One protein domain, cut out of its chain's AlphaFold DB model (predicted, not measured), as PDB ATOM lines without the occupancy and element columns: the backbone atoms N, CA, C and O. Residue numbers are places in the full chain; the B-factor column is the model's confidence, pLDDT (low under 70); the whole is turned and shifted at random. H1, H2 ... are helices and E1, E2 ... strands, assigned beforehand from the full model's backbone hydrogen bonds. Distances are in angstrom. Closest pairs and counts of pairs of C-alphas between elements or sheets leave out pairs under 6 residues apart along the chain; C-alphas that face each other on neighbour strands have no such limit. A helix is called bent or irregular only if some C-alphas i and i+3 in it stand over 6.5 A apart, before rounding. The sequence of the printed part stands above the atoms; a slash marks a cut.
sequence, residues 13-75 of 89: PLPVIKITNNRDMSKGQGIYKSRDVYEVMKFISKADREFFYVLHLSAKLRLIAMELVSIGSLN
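Overview. This is residues 13 to 75 of the 89 residues of the protein "RadC domain-containing protein" of Candidatus Levybacteria bacterium RBG_16_35_11 (UniProt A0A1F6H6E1). A long stretch with no named element, residues 13 to 33, makes a wide bend from the E2 side of a two-stranded hairpin, E1 and E2, past the end where the hairpin turns, and leads to a single helix, H1, beside E1. The pieces are loosely assembled: H1 is near E1 without touching it, and residues 42 to 48 stand free. The printed part has 63 residues with one named helix and two named strands, in the order H1, E1, E2; the two strands form one antiparallel sheet. The class is mixed, helices and strands, with under half of the residues in named elements. The whole is only just loose, close to compact, with a radius of gyration of the C-alphas of 12.9 A and spans of 35 by 26 by 22 A.

Arrangement. H1, residues 34 to 46, and E1, residues 51 to 57, are near each other, with 5 pairs of C-alphas within 10 A. H1 and E2, residues 63 to 71, are apart. A tight link of 4 residues joins H1 to E1. E1 and E2 are a hairpin over a tight link of 5 residues, antiparallel at 159 degrees between their directions. The C-alphas of Tyr 53 and Leu 68 face each other at 4.5 A. N 54 and O 67, at 2.8 A, and N 52 and O 70, at 2.9 A, are within hydrogen-bond range. In H1, 5 of 9 O i to N i+4 pairs are within that range.

Along the chain. H1 begins at C-alpha 34 (46.263, 1.400, 38.072) and is 19.3 A long; it is irregular, with C-alphas 40 and 43 7.4 A apart. E1 is 19.0 A long. E2 is 21.5 A long and ends at C-alpha 71 (48.290, -20.155, 41.446).

Size, cuts and confidence. The two C-alphas farthest apart, those of Arg 23 and Asn 75, are 37.0 A apart. The printed part has no cut. Mean pLDDT of the printed part is 73.1, with residues 13 to 28 and 72 to 75 under 70.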
ATOM      1  N   PRO A  13      34.771 -23.102  42.991       47.50
ATOM      2  CA  PRO A  13      34.374 -22.953  41.612       47.50
ATOM      3  C   PRO A  13      35.409 -22.017  40.995       47.50
ATOM      4  O   PRO A  13      35.484 -20.841  41.361       47.50
ATOM      5  N   LEU A  14      36.246 -22.546  40.095       42.53
ATOM      6  CA  LEU A  14      36.941 -21.694  39.145       42.53
ATOM      7  C   LEU A  14      35.850 -20.783  38.582       42.53
ATOM      8  O   LEU A  14      34.782 -21.305  38.231       42.53
ATOM      9  N   PRO A  15      36.031 -19.453  38.549       43.88
ATOM     10  CA  PRO A  15      35.095 -18.615  37.832       43.88
ATOM     11  C   PRO A  15      35.109 -19.110  36.387       43.88
ATOM     12  O   PRO A  15      36.020 -18.810  35.621       43.88
ATOM     13  N   VAL A  16      34.125 -19.939  36.030       42.53
ATOM     14  CA  VAL A  16      33.866 -20.323  34.653       42.53
ATOM     15  C   VAL A  16      33.456 -19.020  34.008       42.53
ATOM     16  O   VAL A  16      32.328 -18.549  34.184       42.53
ATOM     17  N   ILE A  17      34.407 -18.391  33.324       46.19
ATOM     18  CA  ILE A  17      34.114 -17.251  32.481       46.19
ATOM     19  C   ILE A  17      33.167 -17.807  31.433       46.19
ATOM     20  O   ILE A  17      33.561 -18.537  30.526       46.19
ATOM     21  N   LYS A  18      31.877 -17.507  31.602       36.69
ATOM     22  CA  LYS A  18      30.903 -17.654  30.534       36.69
ATOM     23  C   LYS A  18      31.426 -16.757  29.427       36.69
ATOM     24  O   LYS A  18      31.260 -15.538  29.516       36.69
ATOM     25  N   ILE A  19      32.092 -17.350  28.434       44.50
ATOM     26  CA  ILE A  19      32.405 -16.699  27.164       44.50
ATOM     27  C   ILE A  19      31.046 -16.353  26.574       44.50
ATOM     28  O   ILE A  19      30.391 -17.141  25.893       44.50
ATOM     29  N   THR A  20      30.538 -15.197  26.976       39.00
ATOM     30  CA  THR A  20      29.290 -14.684  26.472       39.00
ATOM     31  C   THR A  20      29.681 -14.146  25.119       39.00
ATOM     32  O   THR A  20      30.370 -13.131  25.039       39.00
ATOM     33  N   ASN A  21      29.276 -14.849  24.064       39.84
ATOM     34  CA  ASN A  21      29.288 -14.360  22.689       39.84
ATOM     35  C   ASN A  21      28.324 -13.164  22.563       39.84
ATOM     36  O   ASN A  21      27.369 -13.194  21.793       39.84
ATOM     37  N   ASN A  22      28.531 -12.117  23.360       38.53
ATOM     38  CA  ASN A  22      27.840 -10.858  23.219       38.53
ATOM     39  C   ASN A  22      28.639 -10.051  22.212       38.53
ATOM     40  O   ASN A  22      29.732  -9.565  22.496       38.53
ATOM     41  N   ARG A  23      28.057  -9.910  21.023       46.03
ATOM     42  CA  ARG A  23      28.520  -9.068  19.913       46.03
ATOM     43  C   ARG A  23      28.446  -7.565  20.248       46.03
ATOM     44  O   ARG A  23      28.212  -6.752  19.366       46.03
ATOM     45  N   ASP A  24      28.653  -7.198  21.510       45.91
ATOM     46  CA  ASP A  24      28.654  -5.835  22.031       45.91
ATOM     47  C   ASP A  24      30.033  -5.527  22.636       45.91
ATOM     48  O   ASP A  24      30.211  -5.341  23.840       45.91
ATOM     49  N   MET A  25      31.041  -5.392  21.767       48.75
ATOM     50  CA  MET A  25      32.375  -4.852  22.106       48.75
ATOM     51  C   MET A  25      32.331  -3.385  22.607       48.75
ATOM     52  O   MET A  25      33.360  -2.746  22.849       48.75
ATOM     53  N   SER A  26      31.138  -2.810  22.760       46.59
ATOM     54  CA  SER A  26      30.901  -1.419  23.127       46.59
ATOM     55  C   SER A  26      30.835  -1.169  24.645       46.59
ATOM     56  O   SER A  26      30.892   0.001  25.028       46.59
ATOM     57  N   LYS A  27      30.807  -2.204  25.508       54.78
ATOM     58  CA  LYS A  27      30.548  -2.054  26.964       54.78
ATOM     59  C   LYS A  27      31.574  -2.695  27.922       54.78
ATOM     60  O   LYS A  27      31.242  -2.957  29.072       54.78
ATOM     61  N   GLY A  28      32.811  -2.954  27.497       61.53
ATOM     62  CA  GLY A  28      33.877  -3.352  28.435       61.53
ATOM     63  C   GLY A  28      34.282  -2.195  29.361       61.53
ATOM     64  O   GLY A  28      34.338  -1.048  28.908       61.53
ATOM     65  N   GLN A  29      34.573  -2.480  30.638       78.31
ATOM     66  CA  GLN A  29      35.080  -1.480  31.589       78.31
ATOM     67  C   GLN A  29      36.414  -0.914  31.085       78.31
ATOM     68  O   GLN A  29      37.310  -1.668  30.702       78.31
ATOM     69  N   GLY A  30      36.524   0.415  31.042       86.38
ATOM     70  CA  GLY A  30      37.757   1.101  30.667       86.38
ATOM     71  C   GLY A  30      38.789   1.026  31.789       86.38
ATOM     72  O   GLY A  30      38.464   1.307  32.940       86.38
ATOM     73  N   ILE A  31      40.015   0.653  31.440       88.06
ATOM     74  CA  ILE A  31      41.164   0.536  32.337       88.06
ATOM     75  C   ILE A  31      42.184   1.584  31.897       88.06
ATOM     76  O   ILE A  31      42.973   1.350  30.984       88.06
ATOM     77  N   TYR A  32      42.146   2.764  32.509       89.56
ATOM     78  CA  TYR A  32      43.024   3.879  32.138       89.56
ATOM     79  C   TYR A  32      44.134   4.104  33.162       89.56
ATOM     80  O   TYR A  32      45.161   4.703  32.846       89.56
ATOM     81  N   LYS A  33      43.919   3.669  34.406       91.56
ATOM     82  CA  LYS A  33      44.820   3.889  35.539       91.56
ATOM     83  C   LYS A  33      44.952   2.618  36.371       91.56
ATOM     84  O   LYS A  33      44.063   1.773  36.390       91.56
ATOM     85  N   SER A  34      46.031   2.521  37.145       90.12
ATOM     86  CA  SER A  34      46.263   1.400  38.072       90.12
ATOM     87  C   SER A  34      45.136   1.217  39.096       90.12
ATOM     88  O   SER A  34      44.835   0.093  39.489       90.12
ATOM     89  N   ARG A  35      44.454   2.303  39.485       90.44
ATOM     90  CA  ARG A  35      43.253   2.238  40.329       90.44
ATOM     91  C   ARG A  35      42.129   1.428  39.680       90.44
ATOM     92  O   ARG A  35      41.465   0.673  40.376       90.44
ATOM     93  N   ASP A  36      41.940   1.550  38.371       88.50
ATOM     94  CA  ASP A  36      40.880   0.831  37.659       88.50
ATOM     95  C   ASP A  36      41.168  -0.676  37.653       88.50
ATOM     96  O   ASP A  36      40.263  -1.485  37.843       88.50
ATOM     97  N   VAL A  37      42.449  -1.047  37.525       88.81
ATOM     98  CA  VAL A  37      42.910  -2.436  37.674       88.81
ATOM     99  C   VAL A  37      42.607  -2.954  39.078       88.81
ATOM    100  O   VAL A  37      42.065  -4.046  39.217       88.81
ATOM    101  N   TYR A  38      42.912  -2.173  40.120       90.00
ATOM    102  CA  TYR A  38      42.620  -2.558  41.502       90.00
ATOM    103  C   TYR A  38      41.125  -2.807  41.729       90.00
ATOM    104  O   TYR A  38      40.767  -3.824  42.317       90.00
ATOM    105  N   GLU A  39      40.250  -1.929  41.235       88.94
ATOM    106  CA  GLU A  39      38.800  -2.106  41.384       88.94
ATOM    107  C   GLU A  39      38.300  -3.378  40.685       88.94
ATOM    108  O   GLU A  39      37.491  -4.110  41.256       88.94
ATOM    109  N   VAL A  40      38.829  -3.698  39.498       86.75
ATOM    110  CA  VAL A  40      38.514  -4.958  38.803       86.75
ATOM    111  C   VAL A  40      39.025  -6.172  39.573       86.75
ATOM    112  O   VAL A  40      38.327  -7.176  39.654       86.75
ATOM    113  N   MET A  41      40.218  -6.086  40.159       87.38
ATOM    114  CA  MET A  41      40.892  -7.210  40.819       87.38
ATOM    115  C   MET A  41      40.518  -7.371  42.296       87.38
ATOM    116  O   MET A  41      40.928  -8.336  42.943       87.38
ATOM    117  N   LYS A  42      39.704  -6.465  42.848       86.00
ATOM    118  CA  LYS A  42      39.344  -6.430  44.271       86.00
ATOM    119  C   LYS A  42      38.685  -7.718  44.769       86.00
ATOM    120  O   LYS A  42      38.792  -8.031  45.949       86.00
ATOM    121  N   PHE A  43      38.047  -8.501  43.898       81.75
ATOM    122  CA  PHE A  43      37.472  -9.798  44.279       81.75
ATOM    123  C   PHE A  43      38.529 -10.803  44.770       81.75
ATOM    124  O   PHE A  43      38.213 -11.670  45.583       81.75
ATOM    125  N   ILE A  44      39.784 -10.658  44.331       82.94
ATOM    126  CA  ILE A  44      40.909 -11.524  44.711       82.94
ATOM    127  C   ILE A  44      41.449 -11.145  46.093       82.94
ATOM    128  O   ILE A  44      42.157 -11.929  46.708       82.94
ATOM    129  N   SER A  45      41.073  -9.988  46.653       76.50
ATOM    130  CA  SER A  45      41.576  -9.544  47.961       76.50
ATOM    131  C   SER A  45      41.228 -10.490  49.117       76.50
ATOM    132  O   SER A  45      41.755 -10.334  50.211       76.50
ATOM    133  N   LYS A  46      40.281 -11.410  48.905       76.12
ATOM    134  CA  LYS A  46      39.861 -12.432  49.873       76.12
ATOM    135  C   LYS A  46      40.490 -13.802  49.609       76.12
ATOM    136  O   LYS A  46      40.074 -14.775  50.223       76.12
ATOM    137  N   ALA A  47      41.401 -13.903  48.648       74.31
ATOM    138  CA  ALA A  47      42.002 -15.167  48.274       74.31
ATOM    139  C   ALA A  47      43.187 -15.490  49.198       74.31
ATOM    140  O   ALA A  47      44.061 -14.656  49.409       74.31
ATOM    141  N   ASP A  48      43.227 -16.716  49.719       78.94
ATOM    142  CA  ASP A  48      44.242 -17.161  50.690       78.94
ATOM    143  C   ASP A  48      45.601 -17.518  50.054       78.94
ATOM    144  O   ASP A  48      46.512 -17.991  50.734       78.94
ATOM    145  N   ARG A  49      45.741 -17.372  48.731       78.75
ATOM    146  CA  ARG A  49      46.924 -17.779  47.953       78.75
ATOM    147  C   ARG A  49      47.301 -16.698  46.946       78.75
ATOM    148  O   ARG A  49      46.485 -15.843  46.619       78.75
ATOM    149  N   GLU A  50      48.528 -16.748  46.441       81.25
ATOM    150  CA  GLU A  50      48.976 -15.877  45.350       81.25
ATOM    151  C   GLU A  50      48.388 -16.345  44.011       81.25
ATOM    152  O   GLU A  50      48.358 -17.542  43.727       81.25
ATOM    153  N   PHE A  51      47.912 -15.405  43.190       83.75
ATOM    154  CA  PHE A  51      47.347 -15.675  41.867       83.75
ATOM    155  C   PHE A  51      47.908 -14.682  40.851       83.75
ATOM    156  O   PHE A  51      47.967 -13.480  41.117       83.75
ATOM    157  N   PHE A  52      48.243 -15.174  39.663       83.19
ATOM    158  CA  PHE A  52      48.722 -14.363  38.548       83.19
ATOM    159  C   PHE A  52      47.663 -14.316  37.461       83.19
ATOM    160  O   PHE A  52      47.365 -15.335  36.847       83.19
ATOM    161  N   TYR A  53      47.114 -13.129  37.212       87.25
ATOM    162  CA  TYR A  53      46.120 -12.918  36.166       87.25
ATOM    163  C   TYR A  53      46.671 -12.045  35.042       87.25
ATOM    164  O   TYR A  53      47.386 -11.073  35.291       87.25
ATOM    165  N   VAL A  54      46.264 -12.353  33.815       87.75
ATOM    166  CA  VAL A  54      46.474 -11.516  32.633       87.75
ATOM    167  C   VAL A  54      45.148 -10.871  32.248       87.75
ATOM    168  O   VAL A  54      44.117 -11.534  32.151       87.75
ATOM    169  N   LEU A  55      45.171  -9.553  32.041       89.62
ATOM    170  CA  LEU A  55      44.022  -8.776  31.582       89.62
ATOM    171  C   LEU A  55      44.194  -8.457  30.097       89.62
ATOM    172  O   LEU A  55      45.085  -7.700  29.715       89.62
ATOM    173  N   HIS A  56      43.312  -8.991  29.258       86.94
ATOM    174  CA  HIS A  56      43.289  -8.682  27.834       86.94
ATOM    175  C   HIS A  56      42.475  -7.416  27.598       86.94
ATOM    176  O   HIS A  56      41.263  -7.385  27.832       86.94
ATOM    177  N   LEU A  57      43.141  -6.370  27.113       87.81
ATOM    178  CA  LEU A  57      42.519  -5.094  26.787       87.81
ATOM    179  C   LEU A  57      42.318  -4.951  25.273       87.81
ATOM    180  O   LEU A  57      43.135  -5.383  24.467       87.81
ATOM    181  N   SER A  58      41.232  -4.290  24.888       85.44
ATOM    182  CA  SER A  58      41.015  -3.814  23.520       85.44
ATOM    183  C   SER A  58      41.902  -2.611  23.201       85.44
ATOM    184  O   SER A  58      42.390  -1.930  24.102       85.44
ATOM    185  N   ALA A  59      41.996  -2.247  21.917       87.31
ATOM    186  CA  ALA A  59      42.688  -1.034  21.464       87.31
ATOM    187  C   ALA A  59      42.167   0.274  22.105       87.31
ATOM    188  O   ALA A  59      42.842   1.296  22.064       87.31
ATOM    189  N   LYS A  60      40.970   0.257  22.713       87.50
ATOM    190  CA  LYS A  60      40.389   1.388  23.461       87.50
ATOM    191  C   LYS A  60      40.582   1.267  24.979       87.50
ATOM    192  O   LYS A  60      39.842   1.903  25.727       87.50
ATOM    193  N   LEU A  61      41.524   0.430  25.422       86.69
ATOM    194  CA  LEU A  61      41.815   0.134  26.830       86.69
ATOM    195  C   LEU A  61      40.610  -0.410  27.606       86.69
ATOM    196  O   LEU A  61      40.451  -0.166  28.796       86.69
ATOM    197  N   ARG A  62      39.725  -1.143  26.930       86.31
ATOM    198  CA  ARG A  62      38.588  -1.807  27.587       86.31
ATOM    199  C   ARG A  62      38.909  -3.258  27.852       86.31
ATOM    200  O   ARG A  62      39.393  -3.913  26.933       86.31
ATOM    201  N   LEU A  63      38.582  -3.752  29.038       84.88
ATOM    202  CA  LEU A  63      38.743  -5.160  29.379       84.88
ATOM    203  C   LEU A  63      37.861  -6.038  28.477       84.88
ATOM    204  O   LEU A  63      36.650  -5.831  28.405       84.88
ATOM    205  N   ILE A  64      38.487  -6.983  27.777       87.75
ATOM    206  CA  ILE A  64      37.827  -7.986  26.930       87.75
ATOM    207  C   ILE A  64      37.745  -9.315  27.681       87.75
ATOM    208  O   ILE A  64      36.694  -9.949  27.696       87.75
ATOM    209  N   ALA A  65      38.855  -9.733  28.292       82.81
ATOM    210  CA  ALA A  65      38.971 -11.013  28.979       82.81
ATOM    211  C   ALA A  65      39.986 -10.937  30.125       82.81
ATOM    212  O   ALA A  65      40.844 -10.054  30.158       82.81
ATOM    213  N   MET A  66      39.881 -11.883  31.051       86.19
ATOM    214  CA  MET A  66      40.799 -12.072  32.169       86.19
ATOM    215  C   MET A  66      41.150 -13.554  32.239       86.19
ATOM    216  O   MET A  66      40.252 -14.388  32.205       86.19
ATOM    217  N   GLU A  67      42.430 -13.878  32.334       84.69
ATOM    218  CA  GLU A  67      42.917 -15.255  32.363       84.69
ATOM    219  C   GLU A  67      43.770 -15.480  33.609       84.69
ATOM    220  O   GLU A  67      44.576 -14.624  33.968       84.69
ATOM    221  N   LEU A  68      43.577 -16.615  34.282       84.50
ATOM    222  CA  LEU A  68      44.408 -17.039  35.406       84.50
ATOM    223  C   LEU A  68      45.581 -17.862  34.873       84.50
ATOM    224  O   LEU A  68      45.382 -18.967  34.382       84.50
ATOM    225  N   VAL A  69      46.791 -17.331  35.007       81.56
ATOM    226  CA  VAL A  69      48.022 -17.939  34.486       81.56
ATOM    227  C   VAL A  69      48.672 -18.866  35.507       81.56
ATOM    228  O   VAL A  69      49.224 -19.900  35.145       81.56
ATOM    229  N   SER A  70      48.631 -18.511  36.793       75.00
ATOM    230  CA  SER A  70      49.265 -19.315  37.841       75.00
ATOM    231  C   SER A  70      48.621 -19.106  39.207       75.00
ATOM    232  O   SER A  70      48.108 -18.027  39.508       75.00
ATOM    233  N   ILE A  71      48.685 -20.148  40.037       78.62
ATOM    234  CA  ILE A  71      48.290 -20.155  41.446       78.62
ATOM    235  C   ILE A  71      49.513 -20.594  42.259       78.62
ATOM    236  O   ILE A  71      50.011 -21.702  42.061       78.62
ATOM    237  N   GLY A  72      49.970 -19.765  43.196       69.38
ATOM    238  CA  GLY A  72      51.186 -19.981  43.990       69.38
ATOM    239  C   GLY A  72      52.345 -19.074  43.571       69.38
ATOM    240  O   GLY A  72      52.144 -18.122  42.826       69.38
ATOM    241  N   SER A  73      53.553 -19.361  44.069       55.81
ATOM    242  CA  SER A  73      54.751 -18.557  43.788       55.81
ATOM    243  C   SER A  73      55.101 -18.589  42.295       55.81
ATOM    244  O   SER A  73      54.936 -19.616  41.633       55.81
ATOM    245  N   LEU A  74      55.563 -17.462  41.747       57.19
ATOM    246  CA  LEU A  74      55.939 -17.364  40.339       57.19
ATOM    247  C   LEU A  74      57.201 -18.191  40.079       57.19
ATOM    248  O   LEU A  74      58.327 -17.729  40.268       57.19
ATOM    249  N   ASN A  75      57.014 -19.422  39.615       52.78
ATOM    250  CA  ASN A  75      58.112 -20.231  39.114       52.78
ATOM    251  C   ASN A  75      58.609 -19.551  37.830       52.78
ATOM    252  O   ASN A  75      57.904 -19.522  36.822       52.78
TER     253      ASN A  75